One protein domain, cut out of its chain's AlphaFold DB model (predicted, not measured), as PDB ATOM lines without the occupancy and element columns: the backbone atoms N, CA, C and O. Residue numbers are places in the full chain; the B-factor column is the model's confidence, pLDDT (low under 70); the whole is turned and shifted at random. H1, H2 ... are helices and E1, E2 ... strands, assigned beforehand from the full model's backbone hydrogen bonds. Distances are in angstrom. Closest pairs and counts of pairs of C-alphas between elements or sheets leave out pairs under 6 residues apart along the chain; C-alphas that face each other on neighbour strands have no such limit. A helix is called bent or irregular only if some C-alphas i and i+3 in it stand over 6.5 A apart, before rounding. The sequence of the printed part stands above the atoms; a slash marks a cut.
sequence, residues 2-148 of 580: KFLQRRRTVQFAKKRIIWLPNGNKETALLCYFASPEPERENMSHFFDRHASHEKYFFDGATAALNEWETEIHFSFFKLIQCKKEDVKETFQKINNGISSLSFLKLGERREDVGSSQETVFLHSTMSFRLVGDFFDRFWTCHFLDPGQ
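What this domain is: This is residues 2 to 148 of the 580 residues of an uncharacterized protein of Macrophomina phaseolina (strain MS6) (UniProt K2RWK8). One long, twisted sheet is built on the paired strands E3 and E5, with helices over one face and no named helix over the other. H2, with H1 beside it as a helical hairpin, covers one stretch and H3 another; residues 6 to 12 stick out. The printed part has 147 residues, in the order E1 H1 H2 E2 E3 H3 E4 E5 E6; the class is mixed and the branched sheet has parallel and antiparallel pairs. It is a loose rod, radius of gyration of the C-alphas 19.0 A, spanning 68 by 31 by 21 A.

Where its parts are: E3 is residues 67 to 83, 48.9 A, and bends by 51 degrees at residue 79; E5 is 117 to 133, 50.1 A. E1 is 15 to 21, from C-alpha 15 at (0.400, -14.085, 41.503); E2 is 56 to 62, E4 is 103 to 108, and E6 is 139 to 145, ending with C-alpha 145 at (-6.339, -24.286, 26.090). H1 is 25 to 34, H2 37 to 51, 21.7 A, and H3 84 to 95. H2 is irregular, but only just: C-alphas 38 and 41 are 7.0 A apart.

How they stand to each other: E5 is antiparallel to E3 (N 76 to O 124, 2.8 A) on one side, and to E4 (N 104 to O 121, 2.8 A) and E6 (N 142 to O 129, 2.8 A) on the other; E4 E5 E6 form a meander, each strand the antiparallel neighbour of the one before. Edge strand E2 is antiparallel to E3 (N 58 to O 71, 2.8 A), and edge strand E1 parallel to E6 (N 18 to O 141, 2.8 A). H2 and H3 are on the same face, heights over the sheet 10.1 A and 9.7 A, both along the strands. The closest C-alphas of H2 and E5 are those of His 50 and Thr 125, 6.2 A. H1 touches H2, closest C-alphas Tyr 32 and Arg 40, 5.5 A, at a shallow tilt of 20 degrees, opposite ways. Every O i to N i+4 pair is within hydrogen-bond range in H1, 9 of 11 in H2 and 6 of 8 in H3.

The domain as a whole: The C-alphas farthest apart, Ala 64 and Val 113, are 69.6 A apart. The printed part has no cut, and no link is long. Mean pLDDT of the printed part is 79.9; residues 2 to 13 and 106 to 118 are among those under 70.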
ATOM      1  N   LYS A   2     -16.122 -14.444  38.530       37.31
ATOM      2  CA  LYS A   2     -16.141 -13.673  39.804       37.31
ATOM      3  C   LYS A   2     -14.755 -13.312  40.387       37.31
ATOM      4  O   LYS A   2     -14.663 -12.419  41.219       37.31
ATOM      5  N   PHE A   3     -13.680 -13.982  39.967       42.88
ATOM      6  CA  PHE A   3     -12.314 -13.714  40.433       42.88
ATOM      7  C   PHE A   3     -11.667 -12.467  39.815       42.88
ATOM      8  O   PHE A   3     -10.871 -11.829  40.497       42.88
ATOM      9  N   LEU A   4     -12.024 -12.085  38.581       47.25
ATOM     10  CA  LEU A   4     -11.492 -10.870  37.940       47.25
ATOM     11  C   LEU A   4     -12.117  -9.589  38.521       47.25
ATOM     12  O   LEU A   4     -11.494  -8.536  38.489       47.25
ATOM     13  N   GLN A   5     -13.313  -9.702  39.109       44.34
ATOM     14  CA  GLN A   5     -14.051  -8.602  39.746       44.34
ATOM     15  C   GLN A   5     -13.750  -8.440  41.249       44.34
ATOM     16  O   GLN A   5     -14.201  -7.478  41.868       44.34
ATOM     17  N   ARG A   6     -13.015  -9.369  41.880       51.50
ATOM     18  CA  ARG A   6     -12.692  -9.271  43.315       51.50
ATOM     19  C   ARG A   6     -11.730  -8.110  43.573       51.50
ATOM     20  O   ARG A   6     -10.697  -7.988  42.914       51.50
ATOM     21  N   ARG A   7     -12.047  -7.292  44.587       42.25
ATOM     22  CA  ARG A   7     -11.208  -6.174  45.043       42.25
ATOM     23  C   ARG A   7      -9.805  -6.689  45.377       42.25
ATOM     24  O   ARG A   7      -9.649  -7.630  46.157       42.25
ATOM     25  N   ARG A   8      -8.791  -6.081  44.757       51.00
ATOM     26  CA  ARG A   8      -7.385  -6.450  44.945       51.00
ATOM     27  C   ARG A   8      -7.007  -6.248  46.414       51.00
ATOM     28  O   ARG A   8      -7.165  -5.155  46.947       51.00
ATOM     29  N   THR A   9      -6.483  -7.286  47.053       49.50
ATOM     30  CA  THR A   9      -5.798  -7.175  48.346       49.50
ATOM     31  C   THR A   9      -4.339  -7.574  48.159       49.50
ATOM     32  O   THR A   9      -4.018  -8.408  47.310       49.50
ATOM     33  N   VAL A  10      -3.440  -6.998  48.960       47.31
ATOM     34  CA  VAL A  10      -1.984  -7.222  48.868       47.31
ATOM     35  C   VAL A  10      -1.609  -8.713  48.948       47.31
ATOM     36  O   VAL A  10      -0.577  -9.117  48.420       47.31
ATOM     37  N   GLN A  11      -2.451  -9.547  49.565       43.72
ATOM     38  CA  GLN A  11      -2.223 -10.986  49.719       43.72
ATOM     39  C   GLN A  11      -2.673 -11.821  48.506       43.72
ATOM     40  O   GLN A  11      -2.015 -12.804  48.179       43.72
ATOM     41  N   PHE A  12      -3.743 -11.423  47.806       52.72
ATOM     42  CA  PHE A  12      -4.315 -12.183  46.681       52.72
ATOM     43  C   PHE A  12      -3.983 -11.594  45.297       52.72
ATOM     44  O   PHE A  12      -4.226 -12.239  44.282       52.72
ATOM     45  N   ALA A  13      -3.412 -10.387  45.232       58.25
ATOM     46  CA  ALA A  13      -3.100  -9.699  43.976       58.25
ATOM     47  C   ALA A  13      -1.722 -10.042  43.381       58.25
ATOM     48  O   ALA A  13      -1.439  -9.628  42.261       58.25
ATOM     49  N   LYS A  14      -0.861 -10.767  44.112       76.38
ATOM     50  CA  LYS A  14       0.544 -10.946  43.719       76.38
ATOM     51  C   LYS A  14       0.717 -11.849  42.499       76.38
ATOM     52  O   LYS A  14       1.324 -11.445  41.521       76.38
ATOM     53  N   LYS A  15       0.169 -13.061  42.533       85.31
ATOM     54  CA  LYS A  15       0.400 -14.085  41.503       85.31
ATOM     55  C   LYS A  15      -0.929 -14.633  41.020       85.31
ATOM     56  O   LYS A  15      -1.723 -15.096  41.839       85.31
ATOM     57  N   ARG A  16      -1.199 -14.540  39.717       83.25
ATOM     58  CA  ARG A  16      -2.513 -14.847  39.137       83.25
ATOM     59  C   ARG A  16      -2.378 -15.735  37.913       83.25
ATOM     60  O   ARG A  16      -1.579 -15.447  37.032       83.25
ATOM     61  N   ILE A  17      -3.211 -16.768  37.845       85.88
ATOM     62  CA  ILE A  17      -3.385 -17.579  36.641       85.88
ATOM     63  C   ILE A  17      -4.809 -17.357  36.140       85.88
ATOM     64  O   ILE A  17      -5.775 -17.591  36.866       85.88
ATOM     65  N   ILE A  18      -4.919 -16.878  34.910       88.19
ATOM     66  CA  ILE A  18      -6.153 -16.703  34.160       88.19
ATOM     67  C   ILE A  18      -6.180 -17.834  33.140       88.19
ATOM     68  O   ILE A  18      -5.519 -17.785  32.108       88.19
ATOM     69  N   TRP A  19      -6.907 -18.891  33.482       87.19
ATOM     70  CA  TRP A  19      -7.113 -20.025  32.595       87.19
ATOM     71  C   TRP A  19      -8.419 -19.848  31.830       87.19
ATOM     72  O   TRP A  19      -9.472 -19.640  32.439       87.19
ATOM     73  N   LEU A  20      -8.335 -19.937  30.507       87.56
ATOM     74  CA  LEU A  20      -9.453 -19.772  29.589       87.56
ATOM     75  C   LEU A  20      -9.580 -21.053  28.743       87.56
ATOM     76  O   LEU A  20      -9.082 -21.105  27.617       87.56
ATOM     77  N   PRO A  21     -10.195 -22.119  29.288       83.31
ATOM     78  CA  PRO A  21     -10.512 -23.300  28.495       83.31
ATOM     79  C   PRO A  21     -11.603 -22.940  27.488       83.31
ATOM     80  O   PRO A  21     -12.630 -22.391  27.889       83.31
ATOM     81  N   ASN A  22     -11.402 -23.257  26.208       78.62
ATOM     82  CA  ASN A  22     -12.314 -22.849  25.131       78.62
ATOM     83  C   ASN A  22     -12.617 -21.343  25.175       78.62
ATOM     84  O   ASN A  22     -13.781 -20.940  25.148       78.62
ATOM     85  N   GLY A  23     -11.578 -20.513  25.327       81.50
ATOM     86  CA  GLY A  23     -11.743 -19.063  25.385       81.50
ATOM     87  C   GLY A  23     -12.579 -18.555  24.205       81.50
ATOM     88  O   GLY A  23     -12.386 -18.998  23.073       81.50
ATOM     89  N   ASN A  24     -13.514 -17.646  24.481       85.75
ATOM     90  CA  ASN A  24     -14.378 -17.004  23.491       85.75
ATOM     91  C   ASN A  24     -13.980 -15.532  23.285       85.75
ATOM     92  O   ASN A  24     -13.248 -14.948  24.094       85.75
ATOM     93  N   LYS A  25     -14.490 -14.905  22.220       87.94
ATOM     94  CA  LYS A  25     -14.197 -13.493  21.902       87.94
ATOM     95  C   LYS A  25     -14.543 -12.539  23.050       87.94
ATOM     96  O   LYS A  25     -13.817 -11.584  23.303       87.94
ATOM     97  N   GLU A  26     -15.599 -12.832  23.807       89.06
ATOM     98  CA  GLU A  26     -15.988 -12.052  24.989       89.06
ATOM     99  C   GLU A  26     -14.927 -12.119  26.095       89.06
ATOM    100  O   GLU A  26     -14.566 -11.098  26.678       89.06
ATOM    101  N   THR A  27     -14.385 -13.308  26.380       89.12
ATOM    102  CA  THR A  27     -13.314 -13.481  27.369       89.12
ATOM    103  C   THR A  27     -12.030 -12.781  26.939       89.12
ATOM    104  O   THR A  27     -11.363 -12.201  27.797       89.12
ATOM    105  N   ALA A  28     -11.718 -12.772  25.638       90.69
ATOM    106  CA  ALA A  28     -10.588 -12.031  25.087       90.69
ATOM    107  C   ALA A  28     -10.767 -10.515  25.274       90.69
ATOM    108  O   ALA A  28      -9.897  -9.862  25.850       90.69
ATOM    109  N   LEU A  29     -11.938  -9.973  24.915       90.62
ATOM    110  CA  LEU A  29     -12.282  -8.562  25.136       90.62
ATOM    111  C   LEU A  29     -12.217  -8.179  26.618       90.62
ATOM    112  O   LEU A  29     -11.690  -7.127  26.977       90.62
ATOM    113  N   LEU A  30     -12.706  -9.043  27.508       90.81
ATOM    114  CA  LEU A  30     -12.621  -8.807  28.947       90.81
ATOM    115  C   LEU A  30     -11.173  -8.791  29.444       90.81
ATOM    116  O   LEU A  30     -10.846  -7.968  30.298       90.81
ATOM    117  N   CYS A  31     -10.298  -9.652  28.918       90.69
ATOM    118  CA  CYS A  31      -8.871  -9.623  29.246       90.69
ATOM    119  C   CYS A  31      -8.191  -8.359  28.706       90.69
ATOM    120  O   CYS A  31      -7.392  -7.755  29.421       90.69
ATOM    121  N   TYR A  32      -8.559  -7.909  27.505       92.19
ATOM    122  CA  TYR A  32      -8.098  -6.648  26.926       92.19
ATOM    123  C   TYR A  32      -8.474  -5.451  27.813       92.19
ATOM    124  O   TYR A  32      -7.600  -4.722  28.279       92.19
ATOM    125  N   PHE A  33      -9.755  -5.287  28.159       89.56
ATOM    126  CA  PHE A  33     -10.195  -4.174  29.011       89.56
ATOM    127  C   PHE A  33      -9.668  -4.261  30.449       89.56
ATOM    128  O   PHE A  33      -9.472  -3.232  31.096       89.56
ATOM    129  N   ALA A  34      -9.416  -5.472  30.955       88.06
ATOM    130  CA  ALA A  34      -8.814  -5.682  32.269       88.06
ATOM    131  C   ALA A  34      -7.293  -5.438  32.298       88.06
ATOM    132  O   ALA A  34      -6.721  -5.351  33.394       88.06
ATOM    133  N   SER A  35      -6.644  -5.342  31.134       87.62
ATOM    134  CA  SER A  35      -5.207  -5.089  31.014       87.62
ATOM    135  C   SER A  35      -4.888  -3.591  31.157       87.62
ATOM    136  O   SER A  35      -5.687  -2.745  30.732       87.62
ATOM    137  N   PRO A  36      -3.741  -3.234  31.775       86.19
ATOM    138  CA  PRO A  36      -3.242  -1.858  31.786       86.19
ATOM    139  C   PRO A  36      -3.104  -1.304  30.365       86.19
ATOM    140  O   PRO A  36      -2.776  -2.064  29.464       86.19
ATOM    141  N   GLU A  37      -3.299   0.005  30.175       88.06
ATOM    142  CA  GLU A  37      -3.199   0.654  28.855       88.06
ATOM    143  C   GLU A  37      -1.963   0.267  28.026       88.06
ATOM    144  O   GLU A  37      -2.172  -0.130  26.881       88.06
ATOM    145  N   PRO A  38      -0.725   0.268  28.563       87.00
ATOM    146  CA  PRO A  38       0.448  -0.124  27.775       87.00
ATOM    147  C   PRO A  38       0.475  -1.614  27.386       87.00
ATOM    148  O   PRO A  38       1.135  -1.981  26.427       87.00
ATOM    149  N   GLU A  39      -0.260  -2.481  28.091       87.94
ATOM    150  CA  GLU A  39      -0.318  -3.927  27.817       87.94
ATOM    151  C   GLU A  39      -1.488  -4.320  26.905       87.94
ATOM    152  O   GLU A  39      -1.605  -5.481  26.511       87.94
ATOM    153  N   ARG A  40      -2.398  -3.389  26.594       92.25
ATOM    154  CA  ARG A  40      -3.610  -3.690  25.819       92.25
ATOM    155  C   ARG A  40      -3.289  -4.172  24.410       92.25
ATOM    156  O   ARG A  40      -3.872  -5.156  23.966       92.25
ATOM    157  N   GLU A  41      -2.350  -3.513  23.738       93.88
ATOM    158  CA  GLU A  41      -1.922  -3.884  22.387       93.88
ATOM    159  C   GLU A  41      -1.259  -5.266  22.377       93.88
ATOM    160  O   GLU A  41      -1.679  -6.147  21.629       93.88
ATOM    161  N   ASN A  42      -0.337  -5.516  23.310       93.62
ATOM    162  CA  ASN A  42       0.287  -6.831  23.473       93.62
ATOM    163  C   ASN A  42      -0.737  -7.935  23.778       93.62
ATOM    164  O   ASN A  42      -0.630  -9.052  23.275       93.62
ATOM    165  N   MET A  43      -1.759  -7.628  24.584       94.75
ATOM    166  CA  MET A  43      -2.849  -8.557  24.869       94.75
ATOM    167  C   MET A  43      -3.698  -8.843  23.624       94.75
ATOM    168  O   MET A  43      -4.094  -9.988  23.419       94.75
ATOM    169  N   SER A  44      -3.960  -7.834  22.783       94.69
ATOM    170  CA  SER A  44      -4.632  -8.034  21.492       94.69
ATOM    171  C   SER A  44      -3.810  -8.955  20.602       94.69
ATOM    172  O   SER A  44      -4.312  -9.996  20.190       94.69
ATOM    173  N   HIS A  45      -2.522  -8.647  20.411       96.12
ATOM    174  CA  HIS A  45      -1.618  -9.477  19.619       96.12
ATOM    175  C   HIS A  45      -1.556 -10.917  20.124       96.12
ATOM    176  O   HIS A  45      -1.590 -11.843  19.320       96.12
ATOM    177  N   PHE A  46      -1.538 -11.133  21.441       96.31
ATOM    178  CA  PHE A  46      -1.599 -12.475  22.015       96.31
ATOM    179  C   PHE A  46      -2.852 -13.243  21.560       96.31
ATOM    180  O   PHE A  46      -2.752 -14.394  21.133       96.31
ATOM    181  N   PHE A  47      -4.036 -12.630  21.613       95.19
ATOM    182  CA  PHE A  47      -5.257 -13.286  21.142       95.19
ATOM    183  C   PHE A  47      -5.299 -13.435  19.619       95.19
ATOM    184  O   PHE A  47      -5.757 -14.472  19.146       95.19
ATOM    185  N   ASP A  48      -4.787 -12.461  18.869       94.50
ATOM    186  CA  ASP A  48      -4.737 -12.498  17.405       94.50
ATOM    187  C   ASP A  48      -3.823 -13.625  16.906       94.50
ATOM    188  O   ASP A  48      -4.228 -14.402  16.041       94.50
ATOM    189  N   ARG A  49      -2.639 -13.797  17.512       95.19
ATOM    190  CA  ARG A  49      -1.718 -14.914  17.227       95.19
ATOM    191  C   ARG A  49      -2.330 -16.270  17.555       95.19
ATOM    192  O   ARG A  49      -2.203 -17.226  16.791       95.19
ATOM    193  N   HIS A  50      -3.035 -16.357  18.683       93.62
ATOM    194  CA  HIS A  50      -3.768 -17.567  19.037       93.62
ATOM    195  C   HIS A  50      -4.903 -17.850  18.041       93.62
ATOM    196  O   HIS A  50      -5.171 -19.007  17.709       93.62
ATOM    197  N   ALA A  51      -5.568 -16.799  17.553       90.94
ATOM    198  CA  ALA A  51      -6.658 -16.902  16.599       90.94
ATOM    199  C   ALA A  51      -6.193 -17.344  15.205       90.94
ATOM    200  O   ALA A  51      -6.885 -18.128  14.550       90.94
ATOM    201  N   SER A  52      -5.024 -16.864  14.775       90.38
ATOM    202  CA  SER A  52      -4.401 -17.159  13.481       90.38
ATOM    203  C   SER A  52      -3.604 -18.466  13.454       90.38
ATOM    204  O   SER A  52      -3.093 -18.841  12.400       90.38
ATOM    205  N   HIS A  53      -3.517 -19.176  14.584       91.50
ATOM    206  CA  HIS A  53      -2.690 -20.370  14.756       91.50
ATOM    207  C   HIS A  53      -1.191 -20.124  14.516       91.50
ATOM    208  O   HIS A  53      -0.476 -20.995  14.019       91.50
ATOM    209  N   GLU A  54      -0.701 -18.936  14.866       94.38
ATOM    210  CA  GLU A  54       0.706 -18.595  14.695       94.38
ATOM    211  C   GLU A  54       1.597 -19.400  15.654       94.38
ATOM    212  O   GLU A  54       1.311 -19.535  16.845       94.38
ATOM    213  N   LYS A  55       2.721 -19.915  15.140       95.62
ATOM    214  CA  LYS A  55       3.768 -20.548  15.949       95.62
ATOM    215  C   LYS A  55       4.775 -19.502  16.402       95.62
ATOM    216  O   LYS A  55       5.695 -19.155  15.655       95.62
ATOM    217  N   TYR A  56       4.625 -19.040  17.634       96.81
ATOM    218  CA  TYR A  56       5.367 -17.897  18.154       96.81
ATOM    219  C   TYR A  56       6.027 -18.212  19.496       96.81
ATOM    220  O   TYR A  56       5.465 -18.920  20.332       96.81
ATOM    221  N   PHE A  57       7.222 -17.667  19.701       96.75
ATOM    222  CA  PHE A  57       7.912 -17.678  20.982       96.75
ATOM    223  C   PHE A  57       8.567 -16.316  21.209       96.75
ATOM    224  O   PHE A  57       9.259 -15.797  20.334       96.75
ATOM    225  N   PHE A  58       8.355 -15.760  22.395       94.94
ATOM    226  CA  PHE A  58       9.018 -14.560  22.870       94.94
ATOM    227  C   PHE A  58       9.341 -14.690  24.343       94.94
ATOM    228  O   PHE A  58       8.600 -15.289  25.124       94.94
ATOM    229  N   ASP A  59      10.464 -14.102  24.710       92.44
ATOM    230  CA  ASP A  59      10.968 -14.157  26.059       92.44
ATOM    231  C   ASP A  59      11.861 -12.946  26.312       92.44
ATOM    232  O   ASP A  59      13.017 -12.896  25.892       92.44
ATOM    233  N   GLY A  60      11.273 -11.946  26.957       90.19
ATOM    234  CA  GLY A  60      11.891 -10.670  27.276       90.19
ATOM    235  C   GLY A  60      12.023 -10.496  28.782       90.19
ATOM    236  O   GLY A  60      11.104 -10.779  29.551       90.19
ATOM    237  N   ALA A  61      13.170 -10.002  29.226       88.38
ATOM    238  CA  ALA A  61      13.397  -9.654  30.618       88.38
ATOM    239  C   ALA A  61      14.194  -8.361  30.663       88.38
ATOM    240  O   ALA A  61      15.301  -8.340  30.157       88.38
ATOM    241  N   THR A  62      13.667  -7.316  31.296       88.25
ATOM    242  CA  THR A  62      14.366  -6.029  31.394       88.25
ATOM    243  C   THR A  62      14.591  -5.713  32.861       88.25
ATOM    244  O   THR A  62      13.677  -5.289  33.577       88.25
ATOM    245  N   ALA A  63      15.821  -5.915  33.341       85.38
ATOM    246  CA  ALA A  63      16.123  -5.779  34.768       85.38
ATOM    247  C   ALA A  63      15.911  -4.341  35.280       85.38
ATOM    248  O   ALA A  63      15.426  -4.153  36.397       85.38
ATOM    249  N   ALA A  64      16.223  -3.333  34.454       86.00
ATOM    250  CA  ALA A  64      16.079  -1.914  34.793       86.00
ATOM    251  C   ALA A  64      14.615  -1.489  35.001       86.00
ATOM    252  O   ALA A  64      14.333  -0.673  35.877       86.00
ATOM    253  N   LEU A  65      13.691  -2.074  34.234       86.62
ATOM    254  CA  LEU A  65      12.252  -1.831  34.353       86.62
ATOM    255  C   LEU A  65      11.584  -2.784  35.355       86.62
ATOM    256  O   LEU A  65      10.417  -2.614  35.696       86.62
ATOM    257  N   ASN A  66      12.338  -3.760  35.880       87.69
ATOM    258  CA  ASN A  66      11.818  -4.854  36.695       87.69
ATOM    259  C   ASN A  66      10.673  -5.596  35.978       87.69
ATOM    260  O   ASN A  66       9.703  -5.999  36.615       87.69
ATOM    261  N   GLU A  67      10.803  -5.792  34.668       88.62
ATOM    262  CA  GLU A  67       9.781  -6.388  33.806       88.62
ATOM    263  C   GLU A  67      10.219  -7.755  33.289       88.62
ATOM    264  O   GLU A  67      11.406  -8.030  33.076       88.62
ATOM    265  N   TRP A  68       9.236  -8.631  33.115       90.62
ATOM    266  CA  TRP A  68       9.403  -9.958  32.554       90.62
ATOM    267  C   TRP A  68       8.192 -10.343  31.723       90.62
ATOM    268  O   TRP A  68       7.058 -10.269  32.204       90.62
ATOM    269  N   GLU A  69       8.455 -10.868  30.538       93.19
ATOM    270  CA  GLU A  69       7.451 -11.343  29.609       93.19
ATOM    271  C   GLU A  69       7.890 -12.659  28.966       93.19
ATOM    272  O   GLU A  69       8.957 -12.745  28.371       93.19
ATOM    273  N   THR A  70       7.034 -13.674  29.047       95.25
ATOM    274  CA  THR A  70       7.188 -14.930  28.307       95.25
ATOM    275  C   THR A  70       5.907 -15.181  27.525       95.25
ATOM    276  O   THR A  70       4.832 -15.241  28.122       95.25
ATOM    277  N   GLU A  71       5.995 -15.389  26.219       97.12
ATOM    278  CA  GLU A  71       4.861 -15.746  25.371       97.12
ATOM    279  C   GLU A  71       5.207 -16.944  24.494       97.12
ATOM    280  O   GLU A  71       6.267 -16.997  23.876       97.12
ATOM    281  N   ILE A  72       4.302 -17.918  24.431       97.06
ATOM    282  CA  ILE A  72       4.452 -19.076  23.558       97.06
ATOM    283  C   ILE A  72       3.111 -19.477  22.956       97.06
ATOM    284  O   ILE A  72       2.079 -19.447  23.633       97.06
ATOM    285  N   HIS A  73       3.154 -19.890  21.695       97.25
ATOM    286  CA  HIS A  73       2.027 -20.418  20.937       97.25
ATOM    287  C   HIS A  73       2.481 -21.655  20.169       97.25
ATOM    288  O   HIS A  73       3.427 -21.592  19.384       97.25
ATOM    289  N   PHE A  74       1.785 -22.769  20.386       96.38
ATOM    290  CA  PHE A  74       1.925 -23.978  19.581       96.38
ATOM    291  C   PHE A  74       0.608 -24.279  18.892       96.38
ATOM    292  O   PHE A  74      -0.425 -24.416  19.551       96.38
ATOM    293  N   SER A  75       0.661 -24.402  17.572       93.75
ATOM    294  CA  SER A  75      -0.446 -24.876  16.752       93.75
ATOM    295  C   SER A  75      -0.244 -26.354  16.438       93.75
ATOM    296  O   SER A  75       0.887 -26.784  16.246       93.75
ATOM    297  N   PHE A  76      -1.308 -27.146  16.433       93.12
ATOM    298  CA  PHE A  76      -1.262 -28.564  16.084       93.12
ATOM    299  C   PHE A  76      -2.636 -29.057  15.633       93.12
ATOM    300  O   PHE A  76      -3.670 -28.456  15.931       93.12
ATOM    301  N   PHE A  77      -2.673 -30.186  14.932       90.62
ATOM    302  CA  PHE A  77      -3.927 -30.792  14.492       90.62
ATOM    303  C   PHE A  77      -4.504 -31.744  15.536       90.62
ATOM    304  O   PHE A  77      -3.780 -32.496  16.186       90.62
ATOM    305  N   LYS A  78      -5.831 -31.747  15.659       88.38
ATOM    306  CA  LYS A  78      -6.609 -32.638  16.521       88.38
ATOM    307  C   LYS A  78      -7.569 -33.472  15.686       88.38
ATOM    308  O   LYS A  78      -8.314 -32.935  14.872       88.38
ATOM    309  N   LEU A  79      -7.583 -34.779  15.930       86.19
ATOM    310  CA  LEU A  79      -8.533 -35.707  15.321       86.19
ATOM    311  C   LEU A  79      -9.839 -35.736  16.124       86.19
ATOM    312  O   LEU A  79      -9.824 -35.964  17.334       86.19
ATOM    313  N   ILE A  80     -10.968 -35.545  15.446       82.44
ATOM    314  CA  ILE A  80     -12.308 -35.660  16.021       82.44
ATOM    315  C   ILE A  80     -13.104 -36.662  15.183       82.44
ATOM    316  O   ILE A  80     -13.286 -36.479  13.979       82.44
ATOM    317  N   GLN A  81     -13.572 -37.726  15.834       79.62
ATOM    318  CA  GLN A  81     -14.464 -38.729  15.256       79.62
ATOM    319  C   GLN A  81     -15.803 -38.647  15.976       79.62
ATOM    320  O   GLN A  81     -15.903 -38.997  17.153       79.62
ATOM    321  N   CYS A  82     -16.823 -38.151  15.285       73.81
ATOM    322  CA  CYS A  82     -18.131 -37.903  15.879       73.81
ATOM    323  C   CYS A  82     -19.256 -38.269  14.908       73.81
ATOM    324  O   CYS A  82     -19.057 -38.361  13.692       73.81
ATOM    325  N   LYS A  83     -20.464 -38.463  15.450       76.88
ATOM    326  CA  LYS A  83     -21.676 -38.554  14.630       76.88
ATOM    327  C   LYS A  83     -21.975 -37.182  14.027       76.88
ATOM    328  O   LYS A  83     -21.677 -36.152  14.626       76.88
ATOM    329  N   LYS A  84     -22.606 -37.165  12.855       69.69
ATOM    330  CA  LYS A  84     -22.920 -35.943  12.093       69.69
ATOM    331  C   LYS A  84     -23.664 -34.861  12.898       69.69
ATOM    332  O   LYS A  84     -23.482 -33.670  12.649       69.69
ATOM    333  N   GLU A  85     -24.490 -35.260  13.863       69.94
ATOM    334  CA  GLU A  85     -25.218 -34.353  14.765       69.94
ATOM    335  C   GLU A  85     -24.275 -33.666  15.768       69.94
ATOM    336  O   GLU A  85     -24.270 -32.437  15.864       69.94
ATOM    337  N   ASP A  86     -23.393 -34.433  16.410       73.62
ATOM    338  CA  ASP A  86     -22.403 -33.943  17.381       73.62
ATOM    339  C   ASP A  86     -21.348 -33.029  16.729       73.62
ATOM    340  O   ASP A  86     -20.810 -32.108  17.351       73.62
ATOM    341  N   VAL A  87     -21.057 -33.261  15.444       69.94
ATOM    342  CA  VAL A  87     -20.133 -32.439  14.653       69.94
ATOM    343  C   VAL A  87     -20.643 -31.000  14.541       69.94
ATOM    344  O   VAL A  87     -19.866 -30.063  14.722       69.94
ATOM    345  N   LYS A  88     -21.950 -30.792  14.319       73.25
ATOM    346  CA  LYS A  88     -22.538 -29.441  14.257       73.25
ATOM    347  C   LYS A  88     -22.425 -28.708  15.590       73.25
ATOM    348  O   LYS A  88     -22.058 -27.535  15.599       73.25
ATOM    349  N   GLU A  89     -22.701 -29.389  16.701       76.12
ATOM    350  CA  GLU A  89     -22.559 -28.802  18.037       76.12
ATOM    351  C   GLU A  89     -21.094 -28.440  18.331       76.12
ATOM    352  O   GLU A  89     -20.795 -27.367  18.857       76.12
ATOM    353  N   THR A  90     -20.162 -29.304  17.926       72.81
ATOM    354  CA  THR A  90     -18.721 -29.072  18.069       72.81
ATOM    355  C   THR A  90     -18.271 -27.862  17.247       72.81
ATOM    356  O   THR A  90     -17.603 -26.978  17.782       72.81
ATOM    357  N   PHE A  91     -18.699 -27.749  15.986       72.69
ATOM    358  CA  PHE A  91     -18.410 -26.581  15.150       72.69
ATOM    359  C   PHE A  91     -19.028 -25.292  15.688       72.69
ATOM    360  O   PHE A  91     -18.382 -24.251  15.635       72.69
ATOM    361  N   GLN A  92     -20.239 -25.338  16.249       73.69
ATOM    362  CA  GLN A  92     -20.837 -24.172  16.904       73.69
ATOM    363  C   GLN A  92     -20.021 -23.729  18.122       73.69
ATOM    364  O   GLN A  92     -19.760 -22.537  18.283       73.69
ATOM    365  N   LYS A  93     -19.555 -24.672  18.950       73.75
ATOM    366  CA  LYS A  93     -18.669 -24.363  20.085       73.75
ATOM    367  C   LYS A  93     -17.352 -23.736  19.627       73.75
ATOM    368  O   LYS A  93     -16.909 -22.775  20.246       73.75
ATOM    369  N   ILE A  94     -16.759 -24.240  18.544       71.00
ATOM    370  CA  ILE A  94     -15.496 -23.717  18.002       71.00
ATOM    371  C   ILE A  94     -15.689 -22.347  17.346       71.00
ATOM    372  O   ILE A  94     -14.885 -21.455  17.582       71.00
ATOM    373  N   ASN A  95     -16.776 -22.137  16.597       71.38
ATOM    374  CA  ASN A  95     -17.105 -20.835  16.001       71.38
ATOM    375  C   ASN A  95     -17.295 -19.735  17.050       71.38
ATOM    376  O   ASN A  95     -17.043 -18.562  16.778       71.38
ATOM    377  N   ASN A  96     -17.728 -20.118  18.250       72.62
ATOM    378  CA  ASN A  96     -17.842 -19.211  19.383       72.62
ATOM    379  C   ASN A  96     -16.497 -18.991  20.106       72.62
ATOM    380  O   ASN A  96     -16.413 -18.123  20.974       72.62
ATOM    381  N   GLY A  97     -15.459 -19.758  19.769       76.62
ATOM    382  CA  GLY A  97     -14.112 -19.652  20.322       76.62
ATOM    383  C   GLY A  97     -13.304 -18.467  19.778       76.62
ATOM    384  O   GLY A  97     -13.749 -17.712  18.914       76.62
ATOM    385  N   ILE A  98     -12.103 -18.281  20.331       78.56
ATOM    386  CA  ILE A  98     -11.123 -17.281  19.870       78.56
ATOM    387  C   ILE A  98     -10.457 -17.737  18.567       78.56
ATOM    388  O   ILE A  98     -10.258 -16.919  17.672       78.56
ATOM    389  N   SER A  99     -10.125 -19.026  18.456       77.12
ATOM    390  CA  SER A  99      -9.474 -19.593  17.271       77.12
ATOM    391  C   SER A  99     -10.333 -19.461  16.021       77.12
ATOM    392  O   SER A  99     -11.526 -19.771  16.045       77.12
ATOM    393  N   SER A 100      -9.714 -19.030  14.919       71.56
ATOM    394  CA  SER A 100     -10.361 -19.104  13.613       71.56
ATOM    395  C   SER A 100     -10.665 -20.567  13.291       71.56
ATOM    396  O   SER A 100      -9.869 -21.465  13.561       71.56
ATOM    397  N   LEU A 101     -11.864 -20.844  12.781       69.69
ATOM    398  CA  LEU A 101     -12.239 -22.213  12.476       69.69
ATOM    399  C   LEU A 101     -11.442 -22.686  11.249       69.69
ATOM    400  O   LEU A 101     -11.767 -22.323  10.122       69.69
ATOM    401  N   SER A 102     -10.433 -23.526  11.472       71.31
ATOM    402  CA  SER A 102      -9.688 -24.209  10.414       71.31
ATOM    403  C   SER A 102      -9.806 -25.718  10.595       71.31
ATOM    404  O   SER A 102      -9.369 -26.279  11.602       71.31
ATOM    405  N   PHE A 103     -10.461 -26.383   9.641       74.81
ATOM    406  CA  PHE A 103     -10.696 -27.820   9.693       74.81
ATOM    407  C   PHE A 103     -10.606 -28.471   8.317       74.81
ATOM    408  O   PHE A 103     -10.931 -27.868   7.296       74.81
ATOM    409  N   LEU A 104     -10.235 -29.746   8.319       71.19
ATOM    410  CA  LEU A 104     -10.305 -30.630   7.167       71.19
ATOM    411  C   LEU A 104     -11.300 -31.746   7.479       71.19
ATOM    412  O   LEU A 104     -11.125 -32.497   8.440       71.19
ATOM    413  N   LYS A 105     -12.353 -31.861   6.671       71.12
ATOM    414  CA  LYS A 105     -13.346 -32.934   6.780       71.12
ATOM    415  C   LYS A 105     -13.041 -34.010   5.745       71.12
ATOM    416  O   LYS A 105     -13.026 -33.716   4.553       71.12
ATOM    417  N   LEU A 106     -12.841 -35.249   6.192       64.31
ATOM    418  CA  LEU A 106     -12.556 -36.377   5.308       64.31
ATOM    419  C   LEU A 106     -13.744 -37.352   5.277       64.31
ATOM    420  O   LEU A 106     -13.873 -38.186   6.167       64.31
ATOM    421  N   GLY A 107     -14.581 -37.221   4.236       56.31
ATOM    422  CA  GLY A 107     -15.600 -38.186   3.787       56.31
ATOM    423  C   GLY A 107     -16.755 -38.537   4.745       56.31
ATOM    424  O   GLY A 107     -16.597 -38.640   5.957       56.31
ATOM    425  N   GLU A 108     -17.940 -38.792   4.182       49.88
ATOM    426  CA  GLU A 108     -19.002 -39.562   4.845       49.88
ATOM    427  C   GLU A 108     -18.761 -41.044   4.561       49.88
ATOM    428  O   GLU A 108     -18.858 -41.492   3.417       49.88
ATOM    429  N   ARG A 109     -18.473 -41.839   5.592       47.78
ATOM    430  CA  ARG A 109     -18.543 -43.289   5.437       47.78
ATOM    431  C   ARG A 109     -20.027 -43.653   5.310       47.78
ATOM    432  O   ARG A 109     -20.778 -43.552   6.283       47.78
ATOM    433  N   ARG A 110     -20.479 -44.040   4.110       41.28
ATOM    434  CA  ARG A 110     -21.721 -44.815   3.962       41.28
ATOM    435  C   ARG A 110     -21.446 -46.192   4.551       41.28
ATOM    436  O   ARG A 110     -20.988 -47.091   3.858       41.28
ATOM    437  N   GLU A 111     -21.622 -46.321   5.858       45.25
ATOM    438  CA  GLU A 111     -21.882 -47.634   6.429       45.25
ATOM    439  C   GLU A 111     -23.333 -47.958   6.090       45.25
ATOM    440  O   GLU A 111     -24.254 -47.240   6.490       45.25
ATOM    441  N   ASP A 112     -23.518 -48.989   5.264       47.53
ATOM    442  CA  ASP A 112     -24.820 -49.603   5.070       47.53
ATOM    443  C   ASP A 112     -25.334 -50.004   6.457       47.53
ATOM    444  O   ASP A 112     -24.766 -50.866   7.125       47.53
ATOM    445  N   VAL A 113     -26.408 -49.335   6.879       49.72
ATOM    446  CA  VAL A 113     -27.126 -49.524   8.147       49.72
ATOM    447  C   VAL A 113     -26.447 -48.910   9.390       49.72
ATOM    448  O   VAL A 113     -25.954 -49.601  10.273       49.72
ATOM    449  N   GLY A 114     -26.569 -47.581   9.529       50.16
ATOM    450  CA  GLY A 114     -26.691 -46.925  10.842       50.16
ATOM    451  C   GLY A 114     -25.501 -46.079  11.313       50.16
ATOM    452  O   GLY A 114     -24.590 -46.562  11.971       50.16
ATOM    453  N   SER A 115     -25.620 -44.762  11.112       52.56
ATOM    454  CA  SER A 115     -24.741 -43.665  11.567       52.56
ATOM    455  C   SER A 115     -23.424 -43.477  10.802       52.56
ATOM    456  O   SER A 115     -22.378 -44.015  11.143       52.56
ATOM    457  N   SER A 116     -23.460 -42.602   9.793       59.75
ATOM    458  CA  SER A 116     -22.258 -42.065   9.156       59.75
ATOM    459  C   SER A 116     -21.405 -41.318  10.184       59.75
ATOM    460  O   SER A 116     -21.774 -40.240  10.656       59.75
ATOM    461  N   GLN A 117     -20.273 -41.915  10.552       65.00
ATOM    462  CA  GLN A 117     -19.233 -41.241  11.322       65.00
ATOM    463  C   GLN A 117     -18.454 -40.311  10.395       65.00
ATOM    464  O   GLN A 117     -18.043 -40.709   9.303       65.00
ATOM    465  N   GLU A 118     -18.254 -39.073  10.835       69.94
ATOM    466  CA  GLU A 118     -17.445 -38.094  10.117       69.94
ATOM    467  C   GLU A 118     -16.106 -37.935  10.833       69.94
ATOM    468  O   GLU A 118     -16.054 -37.783  12.058       69.94
ATOM    469  N   THR A 119     -15.018 -37.975  10.062       77.12
ATOM    470  CA  THR A 119     -13.679 -37.689  10.581       77.12
ATOM    471  C   THR A 119     -13.306 -36.255  10.236       77.12
ATOM    472  O   THR A 119     -13.300 -35.864   9.065       77.12
ATOM    473  N   VAL A 120     -13.003 -35.463  11.263       78.69
ATOM    474  CA  VAL A 120     -12.627 -34.055  11.134       78.69
ATOM    475  C   VAL A 120     -11.267 -33.838  11.789       78.69
ATOM    476  O   VAL A 120     -11.063 -34.194  12.948       78.69
ATOM    477  N   PHE A 121     -10.348 -33.222  11.055       82.94
ATOM    478  CA  PHE A 121      -9.104 -32.686  11.593       82.94
ATOM    479  C   PHE A 121      -9.318 -31.216  11.910       82.94
ATOM    480  O   PHE A 121      -9.662 -30.442  11.021       82.94
ATOM    481  N   LEU A 122      -9.128 -30.833  13.163       84.81
ATOM    482  CA  LEU A 122      -9.251 -29.460  13.624       84.81
ATOM    483  C   LEU A 122      -7.863 -28.884  13.879       84.81
ATOM    484  O   LEU A 122      -7.095 -29.461  14.649       84.81
ATOM    485  N   HIS A 123      -7.559 -27.729  13.299       86.50
ATOM    486  CA  HIS A 123      -6.376 -26.974  13.682       86.50
ATOM    487  C   HIS A 123      -6.635 -26.314  15.041       86.50
ATOM    488  O   HIS A 123      -7.599 -25.572  15.220       86.50
ATOM    489  N   SER A 124      -5.824 -26.656  16.033       89.25
ATOM    490  CA  SER A 124      -5.956 -26.198  17.414       89.25
ATOM    491  C   SER A 124      -4.685 -25.478  17.837       89.25
ATOM    492  O   SER A 124      -3.599 -25.808  17.370       89.25
ATOM    493  N   THR A 125      -4.807 -24.520  18.752       92.12
ATOM    494  CA  THR A 125      -3.652 -23.799  19.298       92.12
ATOM    495  C   THR A 125      -3.703 -23.824  20.812       92.12
ATOM    496  O   THR A 125      -4.767 -23.677  21.407       92.12
ATOM    497  N   MET A 126      -2.549 -24.015  21.440       94.06
ATOM    498  CA  MET A 126      -2.346 -23.791  22.866       94.06
ATOM    499  C   MET A 126      -1.366 -22.650  23.048       94.06
ATOM    500  O   MET A 126      -0.334 -22.611  22.376       94.06
ATOM    501  N   SER A 127      -1.666 -21.754  23.984       95.56
ATOM    502  CA  SER A 127      -0.831 -20.576  24.196       95.56
ATOM    503  C   SER A 127      -0.793 -20.164  25.652       95.56
ATOM    504  O   SER A 127      -1.807 -20.232  26.350       95.56
ATOM    505  N   PHE A 128       0.346 -19.652  26.105       96.25
ATOM    506  CA  PHE A 128       0.379 -18.864  27.329       96.25
ATOM    507  C   PHE A 128       1.182 -17.586  27.161       96.25
ATOM    508  O   PHE A 128       2.167 -17.543  26.429       96.25
ATOM    509  N   ARG A 129       0.761 -16.563  27.904       95.75
ATOM    510  CA  ARG A 129       1.474 -15.300  28.077       95.75
ATOM    511  C   ARG A 129       1.623 -15.023  29.560       95.75
ATOM    512  O   ARG A 129       0.633 -14.972  30.295       95.75
ATOM    513  N   LEU A 130       2.854 -14.845  30.009       94.38
ATOM    514  CA  LEU A 130       3.196 -14.564  31.389       94.38
ATOM    515  C   LEU A 130       3.880 -13.207  31.457       94.38
ATOM    516  O   LEU A 130       4.984 -13.050  30.958       94.38
ATOM    517  N   VAL A 131       3.220 -12.255  32.113       92.62
ATOM    518  CA  VAL A 131       3.743 -10.905  32.355       92.62
ATOM    519  C   VAL A 131       3.922 -10.721  33.852       92.62
ATOM    520  O   VAL A 131       3.026 -11.047  34.641       92.62
ATOM    521  N   GLY A 132       5.070 -10.218  34.278       90.00
ATOM    522  CA  GLY A 132       5.354 -10.035  35.690       90.00
ATOM    523  C   GLY A 132       6.617  -9.252  35.966       90.00
ATOM    524  O   GLY A 132       7.194  -8.633  35.082       90.00
ATOM    525  N   ASP A 133       7.037  -9.294  37.223       88.00
ATOM    526  CA  ASP A 133       8.247  -8.633  37.662       88.00
ATOM    527  C   ASP A 133       9.486  -9.523  37.519       88.00
ATOM    528  O   ASP A 133       9.430 -10.761  37.544       88.00
ATOM    529  N   PHE A 134      10.649  -8.891  37.411       85.56
ATOM    530  CA  PHE A 134      11.924  -9.596  37.278       85.56
ATOM    531  C   PHE A 134      12.203 -10.527  38.475       85.56
ATOM    532  O   PHE A 134      12.759 -11.617  38.310       85.56
ATOM    533  N   PHE A 135      11.754 -10.141  39.677       82.50
ATOM    534  CA  PHE A 135      11.988 -10.859  40.938       82.50
ATOM    535  C   PHE A 135      10.948 -11.937  41.297       82.50
ATOM    536  O   PHE A 135      11.010 -12.467  42.411       82.50
ATOM    537  N   ASP A 136      10.006 -12.274  40.408       85.06
ATOM    538  CA  ASP A 136       8.977 -13.305  40.643       85.06
ATOM    539  C   ASP A 136       8.183 -13.057  41.948       85.06
ATOM    540  O   ASP A 136       7.847 -13.976  42.702       85.06
ATOM    541  N   ARG A 137       7.887 -11.791  42.260       83.50
ATOM    542  CA  ARG A 137       6.983 -11.400  43.351       83.50
ATOM    543  C   ARG A 137       5.577 -11.170  42.822       83.50
ATOM    544  O   ARG A 137       4.631 -11.534  43.524       83.50
ATOM    545  N   PHE A 138       5.450 -10.616  41.617       86.00
ATOM    546  CA  PHE A 138       4.190 -10.274  40.975       86.00
ATOM    547  C   PHE A 138       4.138 -10.799  39.544       86.00
ATOM    548  O   PHE A 138       5.000 -10.475  38.742       86.00
ATOM    549  N   TRP A 139       3.118 -11.577  39.192       90.06
ATOM    550  CA  TRP A 139       2.909 -11.983  37.801       90.06
ATOM    551  C   TRP A 139       1.464 -12.370  37.516       90.06
ATOM    552  O   TRP A 139       0.695 -12.759  38.402       90.06
ATOM    553  N   THR A 140       1.100 -12.265  36.244       90.88
ATOM    554  CA  THR A 140      -0.174 -12.705  35.691       90.88
ATOM    555  C   THR A 140       0.111 -13.602  34.492       90.88
ATOM    556  O   THR A 140       0.793 -13.197  33.558       90.88
ATOM    557  N   CYS A 141      -0.401 -14.826  34.535       92.56
ATOM    558  CA  CYS A 141      -0.299 -15.800  33.459       92.56
ATOM    559  C   CYS A 141      -1.670 -15.965  32.808       92.56
ATOM    560  O   CYS A 141      -2.624 -16.321  33.497       92.56
ATOM    561  N   HIS A 142      -1.763 -15.746  31.503       93.75
ATOM    562  CA  HIS A 142      -2.919 -16.086  30.682       93.75
ATOM    563  C   HIS A 142      -2.620 -17.411  29.994       93.75
ATOM    564  O   HIS A 142      -1.565 -17.544  29.386       93.75
ATOM    565  N   PHE A 143      -3.507 -18.393  30.125       92.94
ATOM    566  CA  PHE A 143      -3.355 -19.702  29.497       92.94
ATOM    567  C   PHE A 143      -4.606 -20.042  28.692       92.94
ATOM    568  O   PHE A 143      -5.704 -20.142  29.252       92.94
ATOM    569  N   LEU A 144      -4.410 -20.208  27.386       92.06
ATOM    570  CA  LEU A 144      -5.402 -20.593  26.395       92.06
ATOM    571  C   LEU A 144      -5.230 -22.074  26.066       92.06
ATOM    572  O   LEU A 144      -4.182 -22.501  25.579       92.06
ATOM    573  N   ASP A 145      -6.274 -22.848  26.345       87.38
ATOM    574  CA  ASP A 145      -6.339 -24.286  26.090       87.38
ATOM    575  C   ASP A 145      -7.550 -24.552  25.171       87.38
ATOM    576  O   ASP A 145      -8.654 -24.103  25.511       87.38
ATOM    577  N   PRO A 146      -7.387 -25.283  24.047       77.50
ATOM    578  CA  PRO A 146      -8.461 -25.621  23.108       77.50
ATOM    579  C   PRO A 146      -9.492 -26.604  23.691       77.50
ATOM    580  O   PRO A 146     -10.350 -27.107  22.968       77.50
ATOM    581  N   GLY A 147      -9.399 -26.903  24.990       68.44
ATOM    582  CA  GLY A 147     -10.380 -27.654  25.754       68.44
ATOM    583  C   GLY A 147     -10.233 -29.155  25.554       68.44
ATOM    584  O   GLY A 147     -10.384 -29.708  24.458       68.44
ATOM    585  N   GLN A 148      -9.985 -29.862  26.654       59.22
ATOM    586  CA  GLN A 148     -10.053 -31.319  26.671       59.22
ATOM    587  C   GLN A 148     -11.482 -31.793  26.965       59.22
ATOM    588  O   GLN A 148     -12.208 -31.188  27.752       59.22
TER     589      GLN A 148